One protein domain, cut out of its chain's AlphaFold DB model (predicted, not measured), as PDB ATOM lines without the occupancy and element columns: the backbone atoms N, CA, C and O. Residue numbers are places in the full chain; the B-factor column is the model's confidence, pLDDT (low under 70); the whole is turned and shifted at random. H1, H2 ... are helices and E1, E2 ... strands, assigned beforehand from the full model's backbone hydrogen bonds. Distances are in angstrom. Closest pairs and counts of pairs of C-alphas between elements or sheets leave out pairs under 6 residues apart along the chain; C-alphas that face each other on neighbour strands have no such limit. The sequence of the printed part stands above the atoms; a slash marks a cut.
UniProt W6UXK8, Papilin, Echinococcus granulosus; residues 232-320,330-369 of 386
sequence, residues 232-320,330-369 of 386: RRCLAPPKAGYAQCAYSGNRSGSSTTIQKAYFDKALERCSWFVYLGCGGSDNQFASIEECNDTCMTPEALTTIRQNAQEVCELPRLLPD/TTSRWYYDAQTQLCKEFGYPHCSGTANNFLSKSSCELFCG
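What this domain is: This is residues 232 to 320 and 330 to 369 of the 386 residues of the protein "Papilin" of Echinococcus granulosus (UniProt W6UXK8). Two small lobes stand side by side, each an antiparallel hairpin of two strands with a helix packed on it: E1 and E2 with H3 in one, E3 and E4 with H6 in the other. H4 and H5 make a bridge between the lobes past one end of the hairpins, H1 packs on H3 and E1, and H2 lies beyond the other end of E1 and E2. The printed part has 129 residues with six named helices and four named strands, in the order H1 H2 E1 E2 H3 H4 H5 E3 E4 H6; the class is mixed, helices and strands. It is compact, with a radius of gyration of the C-alphas of 15.5 A and spans of 52 by 35 by 23 A.

Where its parts are: E1, residues 258 to 264, is 18.6 A long and begins with C-alpha 258 at (34.982, -4.745, -5.758). E2, residues 269 to 275, measures 18.2 A. E3, residues 331 to 337, measures 18.2 A, and E4, residues 342 to 348, 17.8 A. H3 is residues 288 to 295, 10.2 A, and H4 is residues 298 to 306, 12.2 A. H6, residues 361 to 368, is 10.6 A long and ends with C-alpha 368 at (15.900, -28.786, -3.267). The shorter helices are H1, residues 232 to 235, 5.1 A; H2, residues 243 to 247, 7.5 A; and H5, residues 308 to 312, 6.2 A. C-alpha 232 is at (27.292, -20.222, 6.887).

How they stand to each other: E1 and E2 form a hairpin, antiparallel at 147 degrees, with N 262 and O 271 within hydrogen-bond range at 2.8 A. The closest C-alphas of E1 and H3 are those of Ala 261 and Ile 288, 5.5 A apart. H1 and H3 only just touch, with 3 pairs of C-alphas within 8 A, the closest those of Cys 234 and Cys 295 at 5.7 A. H3 and H4 are close but not clearly touching, Cys 295 to Leu 301 at 6.6 A between C-alphas, with a steep tilt of 58 degrees, the same way. H4 and H5 meet only through their link. H5 and H6 touch, their closest C-alphas being those of Cys 312 and Cys 368, 5.8 A apart. E3 and E4 form the second hairpin, antiparallel at 146 degrees, with N 333 and O 346 at 2.9 A. The closest C-alphas of E3 and H6 are those of Trp 334 and Lys 361, 5.8 A apart. E1 and E3 are apart, and H2 touches no helix. Each O i to N i+4 pair is within hydrogen-bond range in H3, H4, H5 and H6; in H2 it is 0 of 1, with 2 of 2 O i to N i+3 pairs within range, and H1 is too short for an O i to N i+4 pair.

The domain as a whole: The two C-alphas farthest apart, those of Ser 252 and Gln 339, are 52.4 A apart. Residues 321 to 329 are not printed, and C-alphas 320 and 330 are 15.2 A apart across this cut. The links E2 to H3 and E4 to H6 are long. The mean pLDDT of the printed part is 82.2, and residues 247 to 256, 317 to 320 and 350 to 352 are under 70.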
ATOM      1  N   ARG A 232      28.076 -21.457   7.076       74.50
ATOM      2  CA  ARG A 232      27.292 -20.222   6.887       74.50
ATOM      3  C   ARG A 232      27.763 -19.415   5.682       74.50
ATOM      4  O   ARG A 232      26.926 -18.979   4.896       74.50
ATOM      5  N   ARG A 233      29.085 -19.277   5.498       84.44
ATOM      6  CA  ARG A 233      29.655 -18.597   4.323       84.44
ATOM      7  C   ARG A 233      29.273 -19.325   3.032       84.44
ATOM      8  O   ARG A 233      29.028 -18.684   2.027       84.44
ATOM      9  N   CYS A 234      29.141 -20.648   3.063       88.75
ATOM     10  CA  CYS A 234      28.742 -21.433   1.893       88.75
ATOM     11  C   CYS A 234      27.221 -21.410   1.626       88.75
ATOM     12  O   CYS A 234      26.786 -21.459   0.479       88.75
ATOM     13  N   LEU A 235      26.388 -21.365   2.672       86.44
ATOM     14  CA  LEU A 235      24.935 -21.539   2.551       86.44
ATOM     15  C   LEU A 235      24.149 -20.231   2.381       86.44
ATOM     16  O   LEU A 235      23.068 -20.254   1.776       86.44
ATOM     17  N   ALA A 236      24.674 -19.110   2.883       82.00
ATOM     18  CA  ALA A 236      24.035 -17.801   2.772       82.00
ATOM     19  C   ALA A 236      23.846 -17.372   1.297       82.00
ATOM     20  O   ALA A 236      24.674 -17.699   0.440       82.00
ATOM     21  N   PRO A 237      22.768 -16.643   0.959       82.19
ATOM     22  CA  PRO A 237      22.584 -16.111  -0.387       82.19
ATOM     23  C   PRO A 237      23.598 -14.986  -0.667       82.19
ATOM     24  O   PRO A 237      23.733 -14.089   0.168       82.19
ATOM     25  N   PRO A 238      24.271 -14.960  -1.833       85.50
ATOM     26  CA  PRO A 238      25.146 -13.848  -2.190       85.50
ATOM     27  C   PRO A 238      24.337 -12.552  -2.365       85.50
ATOM     28  O   PRO A 238      23.262 -12.538  -2.987       85.50
ATOM     29  N   LYS A 239      24.864 -11.461  -1.807       81.38
ATOM     30  CA  LYS A 239      24.291 -10.106  -1.817       81.38
ATOM     31  C   LYS A 239      25.351  -9.111  -2.291       81.38
ATOM     32  O   LYS A 239      26.412  -9.025  -1.679       81.38
ATOM     33  N   ALA A 240      25.046  -8.330  -3.330       80.00
ATOM     34  CA  ALA A 240      25.985  -7.367  -3.912       80.00
ATOM     35  C   ALA A 240      26.402  -6.260  -2.928       80.00
ATOM     36  O   ALA A 240      27.515  -5.758  -3.001       80.00
ATOM     37  N   GLY A 241      25.544  -5.882  -1.981       77.06
ATOM     38  CA  GLY A 241      25.826  -4.830  -1.005       77.06
ATOM     39  C   GLY A 241      24.717  -3.792  -0.986       77.06
ATOM     40  O   GLY A 241      23.562  -4.142  -1.214       77.06
ATOM     41  N   TYR A 242      25.065  -2.536  -0.715       74.94
ATOM     42  CA  TYR A 242      24.149  -1.404  -0.858       74.94
ATOM     43  C   TYR A 242      24.693  -0.396  -1.879       74.94
ATOM     44  O   TYR A 242      25.867  -0.020  -1.821       74.94
ATOM     45  N   ALA A 243      23.842   0.051  -2.807       73.69
ATOM     46  CA  ALA A 243      24.244   0.854  -3.965       73.69
ATOM     47  C   ALA A 243      24.952   2.170  -3.597       73.69
ATOM     48  O   ALA A 243      25.897   2.567  -4.278       73.69
ATOM     49  N   GLN A 244      24.572   2.813  -2.487       74.88
ATOM     50  CA  GLN A 244      25.189   4.060  -2.019       74.88
ATOM     51  C   GLN A 244      26.703   3.947  -1.764       74.88
ATOM     52  O   GLN A 244      27.422   4.939  -1.888       74.88
ATOM     53  N   CYS A 245      27.216   2.752  -1.463       74.50
ATOM     54  CA  CYS A 245      28.629   2.556  -1.140       74.50
ATOM     55  C   CYS A 245      29.544   2.504  -2.372       74.50
ATOM     56  O   CYS A 245      30.708   2.889  -2.269       74.50
ATOM     57  N   ALA A 246      29.013   2.187  -3.559       70.81
ATOM     58  CA  ALA A 246      29.757   2.305  -4.817       70.81
ATOM     59  C   ALA A 246      30.085   3.773  -5.186       70.81
ATOM     60  O   ALA A 246      30.994   4.014  -5.984       70.81
ATOM     61  N   TYR A 247      29.386   4.742  -4.571       62.91
ATOM     62  CA  TYR A 247      29.457   6.186  -4.848       62.91
ATOM     63  C   TYR A 247      29.973   7.028  -3.674       62.91
ATOM     64  O   TYR A 247      29.884   8.251  -3.718       62.91
ATOM     65  N   SER A 248      30.542   6.413  -2.631       55.12
ATOM     66  CA  SER A 248      31.053   7.163  -1.470       55.12
ATOM     67  C   SER A 248      32.354   7.943  -1.748       55.12
ATOM     68  O   SER A 248      32.835   8.670  -0.877       55.12
ATOM     69  N   GLY A 249      32.932   7.815  -2.947       49.62
ATOM     70  CA  GLY A 249      33.957   8.727  -3.453       49.62
ATOM     71  C   GLY A 249      33.348  10.059  -3.908       49.62
ATOM     72  O   GLY A 249      32.218  10.110  -4.383       49.62
ATOM     73  N   ASN A 250      34.102  11.155  -3.780       44.69
ATOM     74  CA  ASN A 250      33.671  12.497  -4.199       44.69
ATOM     75  C   ASN A 250      33.103  12.543  -5.634       44.69
ATOM     76  O   ASN A 250      33.460  11.722  -6.477       44.69
ATOM     77  N   ARG A 251      32.327  13.597  -5.951       50.88
ATOM     78  CA  ARG A 251      31.675  13.864  -7.263       50.88
ATOM     79  C   ARG A 251      32.611  13.937  -8.497       50.88
ATOM     80  O   ARG A 251      32.166  14.309  -9.575       50.88
ATOM     81  N   SER A 252      33.887  13.584  -8.351       52.81
ATOM     82  CA  SER A 252      34.904  13.452  -9.396       52.81
ATOM     83  C   SER A 252      35.397  11.996  -9.538       52.81
ATOM     84  O   SER A 252      36.597  11.746  -9.555       52.81
ATOM     85  N   GLY A 253      34.460  11.050  -9.664       52.44
ATOM     86  CA  GLY A 253      34.630   9.811 -10.437       52.44
ATOM     87  C   GLY A 253      35.573   8.716  -9.918       52.44
ATOM     88  O   GLY A 253      36.752   8.696 -10.251       52.44
ATOM     89  N   SER A 254      34.992   7.685  -9.298       51.44
ATOM     90  CA  SER A 254      35.100   6.300  -9.798       51.44
ATOM     91  C   SER A 254      34.022   5.428  -9.145       51.44
ATOM     92  O   SER A 254      33.837   5.507  -7.933       51.44
ATOM     93  N   SER A 255      33.320   4.591  -9.920       58.16
ATOM     94  CA  SER A 255      32.432   3.572  -9.340       58.16
ATOM     95  C   SER A 255      33.302   2.427  -8.831       58.16
ATOM     96  O   SER A 255      33.925   1.716  -9.620       58.16
ATOM     97  N   THR A 256      33.421   2.296  -7.509       63.56
ATOM     98  CA  THR A 256      34.441   1.426  -6.896       63.56
ATOM     99  C   THR A 256      33.887   0.023  -6.630       63.56
ATOM    100  O   THR A 256      33.820  -0.439  -5.494       63.56
ATOM    101  N   THR A 257      33.455  -0.654  -7.694       73.75
ATOM    102  CA  THR A 257      32.997  -2.051  -7.649       73.75
ATOM    103  C   THR A 257      34.147  -2.994  -7.297       73.75
ATOM    104  O   THR A 257      35.160  -3.025  -7.997       73.75
ATOM    105  N   ILE A 258      33.979  -3.797  -6.248       83.75
ATOM    106  CA  ILE A 258      34.982  -4.745  -5.758       83.75
ATOM    107  C   ILE A 258      34.626  -6.144  -6.266       83.75
ATOM    108  O   ILE A 258      33.512  -6.618  -6.052       83.75
ATOM    109  N   GLN A 259      35.560  -6.834  -6.916       88.38
ATOM    110  CA  GLN A 259      35.357  -8.232  -7.293       88.38
ATOM    111  C   GLN A 259      35.545  -9.133  -6.062       88.38
ATOM    112  O   GLN A 259      36.557  -9.036  -5.368       88.38
ATOM    113  N   LYS A 260      34.572 -10.007  -5.785       90.12
ATOM    114  CA  LYS A 260      34.628 -11.015  -4.711       90.12
ATOM    115  C   LYS A 260      34.142 -12.361  -5.235       90.12
ATOM    116  O   LYS A 260      33.397 -12.411  -6.211       90.12
ATOM    117  N   ALA A 261      34.577 -13.455  -4.624       93.12
ATOM    118  CA  ALA A 261      34.052 -14.783  -4.931       93.12
ATOM    119  C   ALA A 261      32.867 -15.124  -4.015       93.12
ATOM    120  O   ALA A 261      32.795 -14.645  -2.884       93.12
ATOM    121  N   TYR A 262      31.956 -15.959  -4.502       92.50
ATOM    122  CA  TYR A 262      30.867 -16.581  -3.750       92.50
ATOM    123  C   TYR A 262      30.793 -18.073  -4.097       92.50
ATOM    124  O   TYR A 262      31.230 -18.487  -5.175       92.50
ATOM    125  N   PHE A 263      30.227 -18.875  -3.201       92.38
ATOM    126  CA  PHE A 263      29.923 -20.282  -3.437       92.38
ATOM    127  C   PHE A 263      28.465 -20.442  -3.882       92.38
ATOM    128  O   PHE A 263      27.538 -20.055  -3.166       92.38
ATOM    129  N   ASP A 264      28.249 -21.028  -5.059       90.44
ATOM    130  CA  ASP A 264      26.934 -21.486  -5.495       90.44
ATOM    131  C   ASP A 264      26.676 -22.879  -4.909       90.44
ATOM    132  O   ASP A 264      27.215 -23.876  -5.390       90.44
ATOM    133  N   LYS A 265      25.821 -22.947  -3.882       89.31
ATOM    134  CA  LYS A 265      25.443 -24.208  -3.228       89.31
ATOM    135  C   LYS A 265      24.669 -25.186  -4.116       89.31
ATOM    136  O   LYS A 265      24.650 -26.365  -3.792       89.31
ATOM    137  N   ALA A 266      24.053 -24.733  -5.210       87.81
ATOM    138  CA  ALA A 266      23.312 -25.587  -6.140       87.81
ATOM    139  C   ALA A 266      24.198 -26.163  -7.253       87.81
ATOM    140  O   ALA A 266      23.993 -27.300  -7.667       87.81
ATOM    141  N   LEU A 267      25.181 -25.390  -7.730       87.50
ATOM    142  CA  LEU A 267      26.179 -25.848  -8.710       87.50
ATOM    143  C   LEU A 267      27.474 -26.379  -8.078       87.50
ATOM    144  O   LEU A 267      28.385 -26.765  -8.808       87.50
ATOM    145  N   GLU A 268      27.566 -26.361  -6.746       90.38
ATOM    146  CA  GLU A 268      28.715 -26.791  -5.937       90.38
ATOM    147  C   GLU A 268      30.054 -26.202  -6.411       90.38
ATOM    148  O   GLU A 268      31.089 -26.870  -6.418       90.38
ATOM    149  N   ARG A 269      30.034 -24.928  -6.823       92.38
ATOM    150  CA  ARG A 269      31.191 -24.237  -7.403       92.38
ATOM    151  C   ARG A 269      31.380 -22.848  -6.814       92.38
ATOM    152  O   ARG A 269      30.414 -22.125  -6.572       92.38
ATOM    153  N   CYS A 270      32.629 -22.423  -6.707       94.62
ATOM    154  CA  CYS A 270      32.955 -21.020  -6.504       94.62
ATOM    155  C   CYS A 270      32.851 -20.227  -7.816       94.62
ATOM    156  O   CYS A 270      33.087 -20.742  -8.911       94.62
ATOM    157  N   SER A 271      32.435 -18.967  -7.732       92.12
ATOM    158  CA  SER A 271      32.273 -18.062  -8.875       92.12
ATOM    159  C   SER A 271      32.448 -16.610  -8.436       92.12
ATOM    160  O   SER A 271      32.223 -16.272  -7.280       92.12
ATOM    161  N   TRP A 272      32.871 -15.736  -9.347       88.88
ATOM    162  CA  TRP A 272      32.997 -14.306  -9.053       88.88
ATOM    163  C   TRP A 272      31.629 -13.609  -9.031       88.88
ATOM    164  O   TRP A 272      30.705 -14.029  -9.726       88.88
ATOM    165  N   PHE A 273      31.524 -12.516  -8.279       87.88
ATOM    166  CA  PHE A 273      30.438 -11.539  -8.338       87.88
ATOM    167  C   PHE A 273      30.958 -10.122  -8.037       87.88
ATOM    168  O   PHE A 273      32.124  -9.930  -7.670       87.88
ATOM    169  N   VAL A 274      30.088  -9.125  -8.214       85.69
ATOM    170  CA  VAL A 274      30.366  -7.720  -7.893       85.69
ATOM    171  C   VAL A 274      29.854  -7.386  -6.492       85.69
ATOM    172  O   VAL A 274      28.664  -7.528  -6.213       85.69
ATOM    173  N   TYR A 275      30.750  -6.890  -5.642       83.94
ATOM    174  CA  TYR A 275      30.453  -6.311  -4.336       83.94
ATOM    175  C   TYR A 275      30.548  -4.775  -4.389       83.94
ATOM    176  O   TYR A 275      31.490  -4.208  -4.942       83.94
ATOM    177  N   LEU A 276      29.577  -4.088  -3.790       81.50
ATOM    178  CA  LEU A 276      29.368  -2.634  -3.860       81.50
ATOM    179  C   LEU A 276      30.039  -1.869  -2.703       81.50
ATOM    180  O   LEU A 276      29.685  -0.730  -2.410       81.50
ATOM    181  N   GLY A 277      30.998  -2.494  -2.016       77.19
ATOM    182  CA  GLY A 277      31.852  -1.857  -1.008       77.19
ATOM    183  C   GLY A 277      31.330  -1.882   0.434       77.19
ATOM    184  O   GLY A 277      32.144  -1.844   1.351       77.19
ATOM    185  N   CYS A 278      30.022  -2.022   0.676       75.25
ATOM    186  CA  CYS A 278      29.477  -2.184   2.032       75.25
ATOM    187  C   CYS A 278      28.285  -3.156   2.102       75.25
ATOM    188  O   CYS A 278      27.623  -3.447   1.102       75.25
ATOM    189  N   GLY A 279      27.989  -3.635   3.314       71.94
ATOM    190  CA  GLY A 279      26.918  -4.598   3.565       71.94
ATOM    191  C   GLY A 279      27.312  -6.009   3.125       71.94
ATOM    192  O   GLY A 279      28.185  -6.633   3.725       71.94
ATOM    193  N   GLY A 280      26.655  -6.525   2.087       77.19
ATOM    194  CA  GLY A 280      26.886  -7.879   1.570       77.19
ATOM    195  C   GLY A 280      26.376  -8.989   2.494       77.19
ATOM    196  O   GLY A 280      25.501  -8.760   3.331       77.19
ATOM    197  N   SER A 281      26.927 -10.185   2.303       80.62
ATOM    198  CA  SER A 281      26.574 -11.455   2.959       80.62
ATOM    199  C   SER A 281      27.834 -12.201   3.419       80.62
ATOM    200  O   SER A 281      28.918 -11.928   2.909       80.62
ATOM    201  N   ASP A 282      27.701 -13.193   4.306       83.06
ATOM    202  CA  ASP A 282      28.816 -14.088   4.685       83.06
ATOM    203  C   ASP A 282      29.345 -14.921   3.497       83.06
ATOM    204  O   ASP A 282      30.518 -15.310   3.484       83.06
ATOM    205  N   ASN A 283      28.505 -15.156   2.479       88.62
ATOM    206  CA  ASN A 283      28.886 -15.747   1.192       88.62
ATOM    207  C   ASN A 283      29.617 -14.724   0.312       88.62
ATOM    208  O   ASN A 283      29.074 -14.187  -0.655       88.62
ATOM    209  N   GLN A 284      30.830 -14.395   0.749       88.56
ATOM    210  CA  GLN A 284      31.737 -13.429   0.149       88.56
ATOM    211  C   GLN A 284      33.170 -13.782   0.564       88.56
ATOM    212  O   GLN A 284      33.489 -13.828   1.753       88.56
ATOM    213  N   PHE A 285      34.034 -14.021  -0.419       91.00
ATOM    214  CA  PHE A 285      35.425 -14.449  -0.254       91.00
ATOM    215  C   PHE A 285      36.355 -13.533  -1.057       91.00
ATOM    216  O   PHE A 285      35.962 -13.003  -2.102       91.00
ATOM    217  N   ALA A 286      37.592 -13.341  -0.594       90.56
ATOM    218  CA  ALA A 286      38.565 -12.486  -1.270       90.56
ATOM    219  C   ALA A 286      39.027 -13.075  -2.614       90.56
ATOM    220  O   ALA A 286      39.328 -12.318  -3.536       90.56
ATOM    221  N   SER A 287      39.037 -14.405  -2.749       92.50
ATOM    222  CA  SER A 287      39.358 -15.089  -4.002       92.50
ATOM    223  C   SER A 287      38.614 -16.421  -4.169       92.50
ATOM    224  O   SER A 287      37.958 -16.909  -3.243       92.50
ATOM    225  N   ILE A 288      38.712 -17.008  -5.366       94.38
ATOM    226  CA  ILE A 288      38.168 -18.341  -5.669       94.38
ATOM    227  C   ILE A 288      38.857 -19.412  -4.817       94.38
ATOM    228  O   ILE A 288      38.198 -20.346  -4.384       94.38
ATOM    229  N   GLU A 289      40.144 -19.256  -4.517       94.88
ATOM    230  CA  GLU A 289      40.915 -20.172  -3.675       94.88
ATOM    231  C   GLU A 289      40.386 -20.178  -2.231       94.88
ATOM    232  O   GLU A 289      40.050 -21.244  -1.729       94.88
ATOM    233  N   GLU A 290      40.172 -19.012  -1.599       92.19
ATOM    234  CA  GLU A 290      39.554 -18.948  -0.257       92.19
ATOM    235  C   GLU A 290      38.151 -19.583  -0.246       92.19
ATOM    236  O   GLU A 290      37.771 -20.267   0.707       92.19
ATOM    237  N   CYS A 291      37.378 -19.368  -1.312       94.19
ATOM    238  CA  CYS A 291      36.061 -19.973  -1.473       94.19
ATOM    239  C   CYS A 291      36.150 -21.507  -1.609       94.19
ATOM    240  O   CYS A 291      35.407 -22.224  -0.938       94.19
ATOM    241  N   ASN A 292      37.082 -22.021  -2.420       94.88
ATOM    242  CA  ASN A 292      37.298 -23.455  -2.615       94.88
ATOM    243  C   ASN A 292      37.734 -24.124  -1.303       94.88
ATOM    244  O   ASN A 292      37.127 -25.111  -0.888       94.88
ATOM    245  N   ASP A 293      38.724 -23.545  -0.621       92.75
ATOM    246  CA  ASP A 293      39.278 -24.054   0.638       92.75
ATOM    247  C   ASP A 293      38.258 -24.002   1.793       92.75
ATOM    248  O   ASP A 293      38.370 -24.762   2.755       92.75
ATOM    249  N   THR A 294      37.232 -23.142   1.701       89.19
ATOM    250  CA  THR A 294      36.137 -23.074   2.689       89.19
ATOM    251  C   THR A 294      34.955 -23.989   2.346       89.19
ATOM    252  O   THR A 294      34.375 -24.595   3.248       89.19
ATOM    253  N   CYS A 295      34.557 -24.071   1.070       92.19
ATOM    254  CA  CYS A 295      33.254 -24.616   0.658       92.19
ATOM    255  C   CYS A 295      33.310 -25.808  -0.307       92.19
ATOM    256  O   CYS A 295      32.309 -26.508  -0.439       92.19
ATOM    257  N   MET A 296      34.445 -26.061  -0.966       92.81
ATOM    258  CA  MET A 296      34.628 -27.185  -1.897       92.81
ATOM    259  C   MET A 296      35.449 -28.342  -1.305       92.81
ATOM    260  O   MET A 296      35.792 -29.286  -2.020       92.81
ATOM    261  N   THR A 297      35.731 -28.320   0.003       90.25
ATOM    262  CA  THR A 297      36.308 -29.480   0.699       90.25
ATOM    263  C   THR A 297      35.315 -30.653   0.717       90.25
ATOM    264  O   THR A 297      34.097 -30.429   0.746       90.25
ATOM    265  N   PRO A 298      35.786 -31.918   0.712       89.62
ATOM    266  CA  PRO A 298      34.910 -33.087   0.791       89.62
ATOM    267  C   PRO A 298      33.955 -33.042   1.992       89.62
ATOM    268  O   PRO A 298      32.790 -33.422   1.873       89.62
ATOM    269  N   GLU A 299      34.426 -32.528   3.126       85.88
ATOM    270  CA  GLU A 299      33.684 -32.379   4.376       85.88
ATOM    271  C   GLU A 299      32.590 -31.311   4.251       85.88
ATOM    272  O   GLU A 299      31.434 -31.566   4.610       85.88
ATOM    273  N   ALA A 300      32.919 -30.136   3.696       86.00
ATOM    274  CA  ALA A 300      31.955 -29.057   3.494       86.00
ATOM    275  C   ALA A 300      30.849 -29.480   2.522       86.00
ATOM    276  O   ALA A 300      29.671 -29.410   2.873       86.00
ATOM    277  N   LEU A 301      31.212 -30.014   1.350       87.38
ATOM    278  CA  LEU A 301      30.253 -30.489   0.349       87.38
ATOM    279  C   LEU A 301      29.369 -31.623   0.888       87.38
ATOM    280  O   LEU A 301      28.158 -31.623   0.670       87.38
ATOM    281  N   THR A 302      29.936 -32.568   1.645       84.25
ATOM    282  CA  THR A 302      29.156 -33.641   2.284       84.25
ATOM    283  C   THR A 302      28.140 -33.075   3.274       84.25
ATOM    284  O   THR A 302      26.969 -33.454   3.229       84.25
ATOM    285  N   THR A 303      28.545 -32.118   4.113       82.25
ATOM    286  CA  THR A 303      27.642 -31.521   5.107       82.25
ATOM    287  C   THR A 303      26.572 -30.641   4.450       82.25
ATOM    288  O   THR A 303      25.415 -30.681   4.866       82.25
ATOM    289  N   ILE A 304      26.910 -29.901   3.387       84.50
ATOM    290  CA  ILE A 304      25.964 -29.080   2.606       84.50
ATOM    291  C   ILE A 304      24.875 -29.956   1.979       84.50
ATOM    292  O   ILE A 304      23.693 -29.664   2.156       84.50
ATOM    293  N   ARG A 305      25.248 -31.068   1.331       84.62
ATOM    294  CA  ARG A 305      24.296 -32.035   0.753       84.62
ATOM    295  C   ARG A 305      23.404 -32.672   1.820       84.62
ATOM    296  O   ARG A 305      22.195 -32.756   1.634       84.62
ATOM    297  N   GLN A 306      23.976 -33.083   2.954       81.75
ATOM    298  CA  GLN A 306      23.217 -33.665   4.071       81.75
ATOM    299  C   GLN A 306      22.204 -32.678   4.674       81.75
ATOM    300  O   GLN A 306      21.110 -33.082   5.057       81.75
ATOM    301  N   ASN A 307      22.534 -31.384   4.707       80.88
ATOM    302  CA  ASN A 307      21.655 -30.331   5.218       80.88
ATOM    303  C   ASN A 307      20.755 -29.703   4.137       80.88
ATOM    304  O   ASN A 307      20.012 -28.772   4.442       80.88
ATOM    305  N   ALA A 308      20.762 -30.196   2.891       84.56
ATOM    306  CA  ALA A 308      19.985 -29.599   1.802       84.56
ATOM    307  C   ALA A 308      18.476 -29.582   2.103       84.56
ATOM    308  O   ALA A 308      17.842 -28.534   1.991       84.56
ATOM    309  N   GLN A 309      17.911 -30.691   2.602       84.25
ATOM    310  CA  GLN A 309      16.512 -30.722   3.053       84.25
ATOM    311  C   GLN A 309      16.263 -29.722   4.193       84.25
ATOM    312  O   GLN A 309      15.256 -29.016   4.180       84.25
ATOM    313  N   GLU A 310      17.178 -29.623   5.163       83.62
ATOM    314  CA  GLU A 310      17.032 -28.692   6.282       83.62
ATOM    315  C   GLU A 310      16.998 -27.233   5.830       83.62
ATOM    316  O   GLU A 310      16.189 -26.472   6.360       83.62
ATOM    317  N   VAL A 311      17.835 -26.883   4.847       86.00
ATOM    318  CA  VAL A 311      17.892 -25.578   4.177       86.00
ATOM    319  C   VAL A 311      16.598 -25.296   3.413       86.00
ATOM    320  O   VAL A 311      16.015 -24.232   3.589       86.00
ATOM    321  N   CYS A 312      16.115 -26.241   2.607       90.31
ATOM    322  CA  CYS A 312      14.895 -26.081   1.811       90.31
ATOM    323  C   CYS A 312      13.613 -26.044   2.668       90.31
ATOM    324  O   CYS A 312      12.610 -25.469   2.255       90.31
ATOM    325  N   GLU A 313      13.632 -26.614   3.876       87.94
ATOM    326  CA  GLU A 313      12.543 -26.496   4.856       87.94
ATOM    327  C   GLU A 313      12.598 -25.220   5.721       87.94
ATOM    328  O   GLU A 313      11.685 -25.000   6.526       87.94
ATOM    329  N   LEU A 314      13.621 -24.360   5.587       83.56
ATOM    330  CA  LEU A 314      13.646 -23.083   6.309       83.56
ATOM    331  C   LEU A 314      12.530 -22.149   5.806       83.56
ATOM    332  O   LEU A 314      12.253 -22.103   4.602       83.56
ATOM    333  N   PRO A 315      11.894 -21.362   6.693       80.69
ATOM    334  CA  PRO A 315      10.886 -20.394   6.283       80.69
ATOM    335  C   PRO A 315      11.483 -19.326   5.359       80.69
ATOM    336  O   PRO A 315      12.639 -18.921   5.515       80.69
ATOM    337  N   ARG A 316      10.662 -18.798   4.444       74.38
ATOM    338  CA  ARG A 316      10.961 -17.533   3.762       74.38
ATOM    339  C   ARG A 316      10.777 -16.396   4.778       74.38
ATOM    340  O   ARG A 316       9.674 -15.886   4.961       74.38
ATOM    341  N   LEU A 317      11.833 -16.060   5.514       66.88
ATOM    342  CA  LEU A 317      11.800 -14.902   6.404       66.88
ATOM    343  C   LEU A 317      11.831 -13.636   5.542       66.88
ATOM    344  O   LEU A 317      12.852 -13.297   4.948       66.88
ATOM    345  N   LEU A 318      10.679 -12.977   5.456       59.84
ATOM    346  CA  LEU A 318      10.602 -11.548   5.180       59.84
ATOM    347  C   LEU A 318      10.805 -10.821   6.523       59.84
ATOM    348  O   LEU A 318      10.409 -11.374   7.548       59.84
ATOM    349  N   PRO A 319      11.414  -9.625   6.555       54.41
ATOM    350  CA  PRO A 319      11.604  -8.894   7.804       54.41
ATOM    351  C   PRO A 319      10.257  -8.490   8.423       54.41
ATOM    352  O   PRO A 319       9.395  -7.942   7.734       54.41
ATOM    353  N   ASP A 320      10.099  -8.702   9.733       51.12
ATOM    354  CA  ASP A 320       8.875  -8.426  10.508       51.12
ATOM    355  C   ASP A 320       8.656  -6.916  10.787       51.12
ATOM    356  O   ASP A 320       8.336  -6.491  11.896       51.12
ATOM    357  N   THR A 330      13.972  -4.324  -3.713       72.12
ATOM    358  CA  THR A 330      13.894  -5.787  -3.565       72.12
ATOM    359  C   THR A 330      14.326  -6.481  -4.853       72.12
ATOM    360  O   THR A 330      13.867  -6.082  -5.924       72.12
ATOM    361  N   THR A 331      15.111  -7.557  -4.777       75.00
ATOM    362  CA  THR A 331      15.411  -8.396  -5.955       75.00
ATOM    363  C   THR A 331      14.509  -9.614  -6.055       75.00
ATOM    364  O   THR A 331      14.054 -10.143  -5.043       75.00
ATOM    365  N   SER A 332      14.296 -10.089  -7.284       84.62
ATOM    366  CA  SER A 332      13.771 -11.435  -7.526       84.62
ATOM    367  C   SER A 332      14.727 -12.465  -6.924       84.62
ATOM    368  O   SER A 332      15.922 -12.468  -7.219       84.62
ATOM    369  N   ARG A 333      14.211 -13.329  -6.053       87.62
ATOM    370  CA  ARG A 333      14.897 -14.507  -5.512       87.62
ATOM    371  C   ARG A 333      13.937 -15.683  -5.511       87.62
ATOM    372  O   ARG A 333      12.721 -15.511  -5.575       87.62
ATOM    373  N   TRP A 334      14.484 -16.885  -5.408       90.94
ATOM    374  CA  TRP A 334      13.710 -18.123  -5.386       90.94
ATOM    375  C   TRP A 334      13.826 -18.802  -4.023       90.94
ATOM    376  O   TRP A 334      14.886 -18.760  -3.400       90.94
ATOM    377  N   TYR A 335      12.736 -19.413  -3.559       92.19
ATOM    378  CA  TYR A 335      12.686 -20.253  -2.358       92.19
ATOM    379  C   TYR A 335      11.900 -21.532  -2.657       92.19
ATOM    380  O   TYR A 335      10.991 -21.533  -3.491       92.19
ATOM    381  N   TYR A 336      12.226 -22.620  -1.969       93.19
ATOM    382  CA  TYR A 336      11.466 -23.861  -2.028       93.19
ATOM    383  C   TYR A 336      10.278 -23.804  -1.071       93.19
ATOM    384  O   TYR A 336      10.430 -23.601   0.136       93.19
ATOM    385  N   ASP A 337       9.080 -24.002  -1.611       91.75
ATOM    386  CA  ASP A 337       7.853 -24.123  -0.840       91.75
ATOM    387  C   ASP A 337       7.566 -25.606  -0.576       91.75
ATOM    388  O   ASP A 337       7.044 -26.327  -1.427       91.75
ATOM    389  N   ALA A 338       7.893 -26.064   0.633       89.12
ATOM    390  CA  ALA A 338       7.741 -27.461   1.035       89.12
ATOM    391  C   ALA A 338       6.279 -27.963   1.098       89.12
ATOM    392  O   ALA A 338       6.069 -29.173   1.177       89.12
ATOM    393  N   GLN A 339       5.269 -27.081   1.051       88.19
ATOM    394  CA  GLN A 339       3.856 -27.492   0.993       88.19
ATOM    395  C   GLN A 339       3.447 -27.882  -0.432       88.19
ATOM    396  O   GLN A 339       2.678 -28.818  -0.628       88.19
ATOM    397  N   THR A 340       3.970 -27.162  -1.426       90.19
ATOM    398  CA  THR A 340       3.688 -27.392  -2.854       90.19
ATOM    399  C   THR A 340       4.765 -28.202  -3.574       90.19
ATOM    400  O   THR A 340       4.502 -28.711  -4.656       90.19
ATOM    401  N   GLN A 341       5.947 -28.372  -2.972       90.75
ATOM    402  CA  GLN A 341       7.131 -29.017  -3.563       90.75
ATOM    403  C   GLN A 341       7.656 -28.305  -4.825       90.75
ATOM    404  O   GLN A 341       8.259 -28.926  -5.704       90.75
ATOM    405  N   LEU A 342       7.426 -26.989  -4.896       92.75
ATOM    406  CA  LEU A 342       7.782 -26.117  -6.013       92.75
ATOM    407  C   LEU A 342       8.703 -24.989  -5.547       92.75
ATOM    408  O   LEU A 342       8.527 -24.432  -4.462       92.75
ATOM    409  N   CYS A 343       9.627 -24.589  -6.415       93.94
ATOM    410  CA  CYS A 343      10.375 -23.350  -6.247       93.94
ATOM    411  C   CYS A 343       9.538 -22.151  -6.703       93.94
ATOM    412  O   CYS A 343       9.014 -22.136  -7.819       93.94
ATOM    413  N   LYS A 344       9.416 -21.147  -5.832       92.69
ATOM    414  CA  LYS A 344       8.596 -19.947  -6.030       92.69
ATOM    415  C   LYS A 344       9.445 -18.686  -5.933       92.69
ATOM    416  O   LYS A 344      10.396 -18.624  -5.159       92.69
ATOM    417  N   GLU A 345       9.059 -17.682  -6.706       91.62
ATOM    418  CA  GLU A 345       9.681 -16.362  -6.705       91.62
ATOM    419  C   GLU A 345       9.220 -15.529  -5.495       91.62
ATOM    420  O   GLU A 345       8.079 -15.651  -5.033       91.62
ATOM    421  N   PHE A 346      10.098 -14.671  -4.978       86.69
ATOM    422  CA  PHE A 346       9.778 -13.643  -3.989       86.69
ATOM    423  C   PHE A 346      10.694 -12.419  -4.131       86.69
ATOM    424  O   PHE A 346      11.815 -12.527  -4.620       86.69
ATOM    425  N   GLY A 347      10.219 -11.259  -3.667       83.25
ATOM    426  CA  GLY A 347      11.052 -10.070  -3.497       83.25
ATOM    427  C   GLY A 347      11.885 -10.172  -2.219       83.25
ATOM    428  O   GLY A 347      11.325 -10.242  -1.126       83.25
ATOM    429  N   TYR A 348      13.210 -10.174  -2.347       77.75
ATOM    430  CA  TYR A 348      14.155 -10.173  -1.232       77.75
ATOM    431  C   TYR A 348      14.655  -8.742  -0.952       77.75
ATOM    432  O   TYR A 348      15.304  -8.164  -1.825       77.75
ATOM    433  N   PRO A 349      14.407  -8.161   0.240       72.44
ATOM    434  CA  PRO A 349      14.805  -6.789   0.594       72.44
ATOM    435  C   PRO A 349      16.287  -6.639   0.992       72.44
ATOM    436  O   PRO A 349      16.654  -5.705   1.696       72.44
ATOM    437  N   HIS A 350      17.158  -7.557   0.561       69.25
ATOM    438  CA  HIS A 350      18.604  -7.520   0.826       69.25
ATOM    439  C   HIS A 350      18.999  -7.501   2.313       69.25
ATOM    440  O   HIS A 350      20.108  -7.086   2.655       69.25
ATOM    441  N   CYS A 351      18.135  -7.968   3.209       69.56
ATOM    442  CA  CYS A 351      18.365  -7.980   4.649       69.56
ATOM    443  C   CYS A 351      17.736  -9.223   5.288       69.56
ATOM    444  O   CYS A 351      16.656  -9.654   4.872       69.56
ATOM    445  N   SER A 352      18.417  -9.767   6.306       68.00
ATOM    446  CA  SER A 352      18.019 -10.987   7.025       68.00
ATOM    447  C   SER A 352      17.717 -12.160   6.074       68.00
ATOM    448  O   SER A 352      18.114 -12.165   4.908       68.00
ATOM    449  N   GLY A 353      17.000 -13.174   6.556       70.81
ATOM    450  CA  GLY A 353      16.464 -14.239   5.716       70.81
ATOM    451  C   GLY A 353      16.886 -15.619   6.194       70.81
ATOM    452  O   GLY A 353      17.147 -15.858   7.372       70.81
ATOM    453  N   THR A 354      16.930 -16.562   5.260       79.00
ATOM    454  CA  THR A 354      17.373 -17.936   5.506       79.00
ATOM    455  C   THR A 354      18.150 -18.458   4.301       79.00
ATOM    456  O   THR A 354      18.107 -17.877   3.215       79.00
ATOM    457  N   ALA A 355      18.838 -19.590   4.465       85.62
ATOM    458  CA  ALA A 355      19.503 -20.268   3.353       85.62
ATOM    459  C   ALA A 355      18.527 -20.766   2.254       85.62
ATOM    460  O   ALA A 355      18.991 -21.087   1.155       85.62
ATOM    461  N   ASN A 356      17.203 -20.761   2.498       89.62
ATOM    462  CA  ASN A 356      16.140 -20.975   1.500       89.62
ATOM    463  C   ASN A 356      15.959 -19.740   0.586       89.62
ATOM    464  O   ASN A 356      14.877 -19.169   0.457       89.62
ATOM    465  N   ASN A 357      17.068 -19.290   0.005       88.31
ATOM    466  CA  ASN A 357      17.182 -18.138  -0.876       88.31
ATOM    467  C   ASN A 357      18.201 -18.500  -1.966       88.31
ATOM    468  O   ASN A 357      19.355 -18.850  -1.679       88.31
ATOM    469  N   PHE A 358      17.734 -18.459  -3.210       89.44
ATOM    470  CA  PHE A 358      18.441 -18.880  -4.415       89.44
ATOM    471  C   PHE A 358      18.384 -17.773  -5.473       89.44
ATOM    472  O   PHE A 358      17.401 -17.033  -5.562       89.44
ATOM    473  N   LEU A 359      19.438 -17.665  -6.286       85.25
ATOM    474  CA  LEU A 359      19.526 -16.663  -7.356       85.25
ATOM    475  C   LEU A 359      18.574 -16.969  -8.519       85.25
ATOM    476  O   LEU A 359      18.046 -16.048  -9.129       85.25
ATOM    477  N   SER A 360      18.333 -18.245  -8.823       86.38
ATOM    478  CA  SER A 360      17.507 -18.656  -9.959       86.38
ATOM    479  C   SER A 360      16.517 -19.756  -9.593       86.38
ATOM    480  O   SER A 360      16.705 -20.512  -8.635       86.38
ATOM    481  N   LYS A 361      15.480 -19.895 -10.422       88.62
ATOM    482  CA  LYS A 361      14.513 -20.990 -10.317       88.62
ATOM    483  C   LYS A 361      15.211 -22.349 -10.403       88.62
ATOM    484  O   LYS A 361      14.984 -23.210  -9.562       88.62
ATOM    485  N   SER A 362      16.124 -22.491 -11.361       87.19
ATOM    486  CA  SER A 362      16.907 -23.704 -11.615       87.19
ATOM    487  C   SER A 362      17.861 -24.079 -10.476       87.19
ATOM    488  O   SER A 362      17.977 -25.261 -10.168       87.19
ATOM    489  N   SER A 363      18.498 -23.110  -9.808       89.56
ATOM    490  CA  SER A 363      19.362 -23.388  -8.646       89.56
ATOM    491  C   SER A 363      18.552 -23.840  -7.426       89.56
ATOM    492  O   SER A 363      18.962 -24.768  -6.734       89.56
ATOM    493  N   CYS A 364      17.360 -23.272  -7.215       92.06
ATOM    494  CA  CYS A 364      16.407 -23.794  -6.233       92.06
ATOM    495  C   CYS A 364      15.923 -25.212  -6.599       92.06
ATOM    496  O   CYS A 364      15.953 -26.107  -5.755       92.06
ATOM    497  N   GLU A 365      15.506 -25.441  -7.852       91.88
ATOM    498  CA  GLU A 365      14.964 -26.735  -8.295       91.88
ATOM    499  C   GLU A 365      16.005 -27.858  -8.188       91.88
ATOM    500  O   GLU A 365      15.679 -28.945  -7.712       91.88
ATOM    501  N   LEU A 366      17.259 -27.572  -8.555       89.69
ATOM    502  CA  LEU A 366      18.388 -28.497  -8.460       89.69
ATOM    503  C   LEU A 366      18.755 -28.826  -7.006       89.69
ATOM    504  O   LEU A 366      18.861 -29.999  -6.659       89.69
ATOM    505  N   PHE A 367      18.919 -27.813  -6.149       90.62
ATOM    506  CA  PHE A 367      19.364 -28.014  -4.765       90.62
ATOM    507  C   PHE A 367      18.287 -28.649  -3.873       90.62
ATOM    508  O   PHE A 367      18.599 -29.476  -3.019       90.62
ATOM    509  N   CYS A 368      17.017 -28.284  -4.071       92.44
ATOM    510  CA  CYS A 368      15.900 -28.786  -3.267       92.44
ATOM    511  C   CYS A 368      15.192 -30.011  -3.868       92.44
ATOM    512  O   CYS A 368      14.212 -30.479  -3.289       92.44
ATOM    513  N   GLY A 369      15.641 -30.519  -5.024       87.19
ATOM    514  CA  GLY A 369      14.991 -31.635  -5.724       87.19
ATOM    515  C   GLY A 369      13.530 -31.345  -6.091       87.19
ATOM    516  O   GLY A 369      12.683 -32.239  -6.031       87.19
TER     517      GLY A 369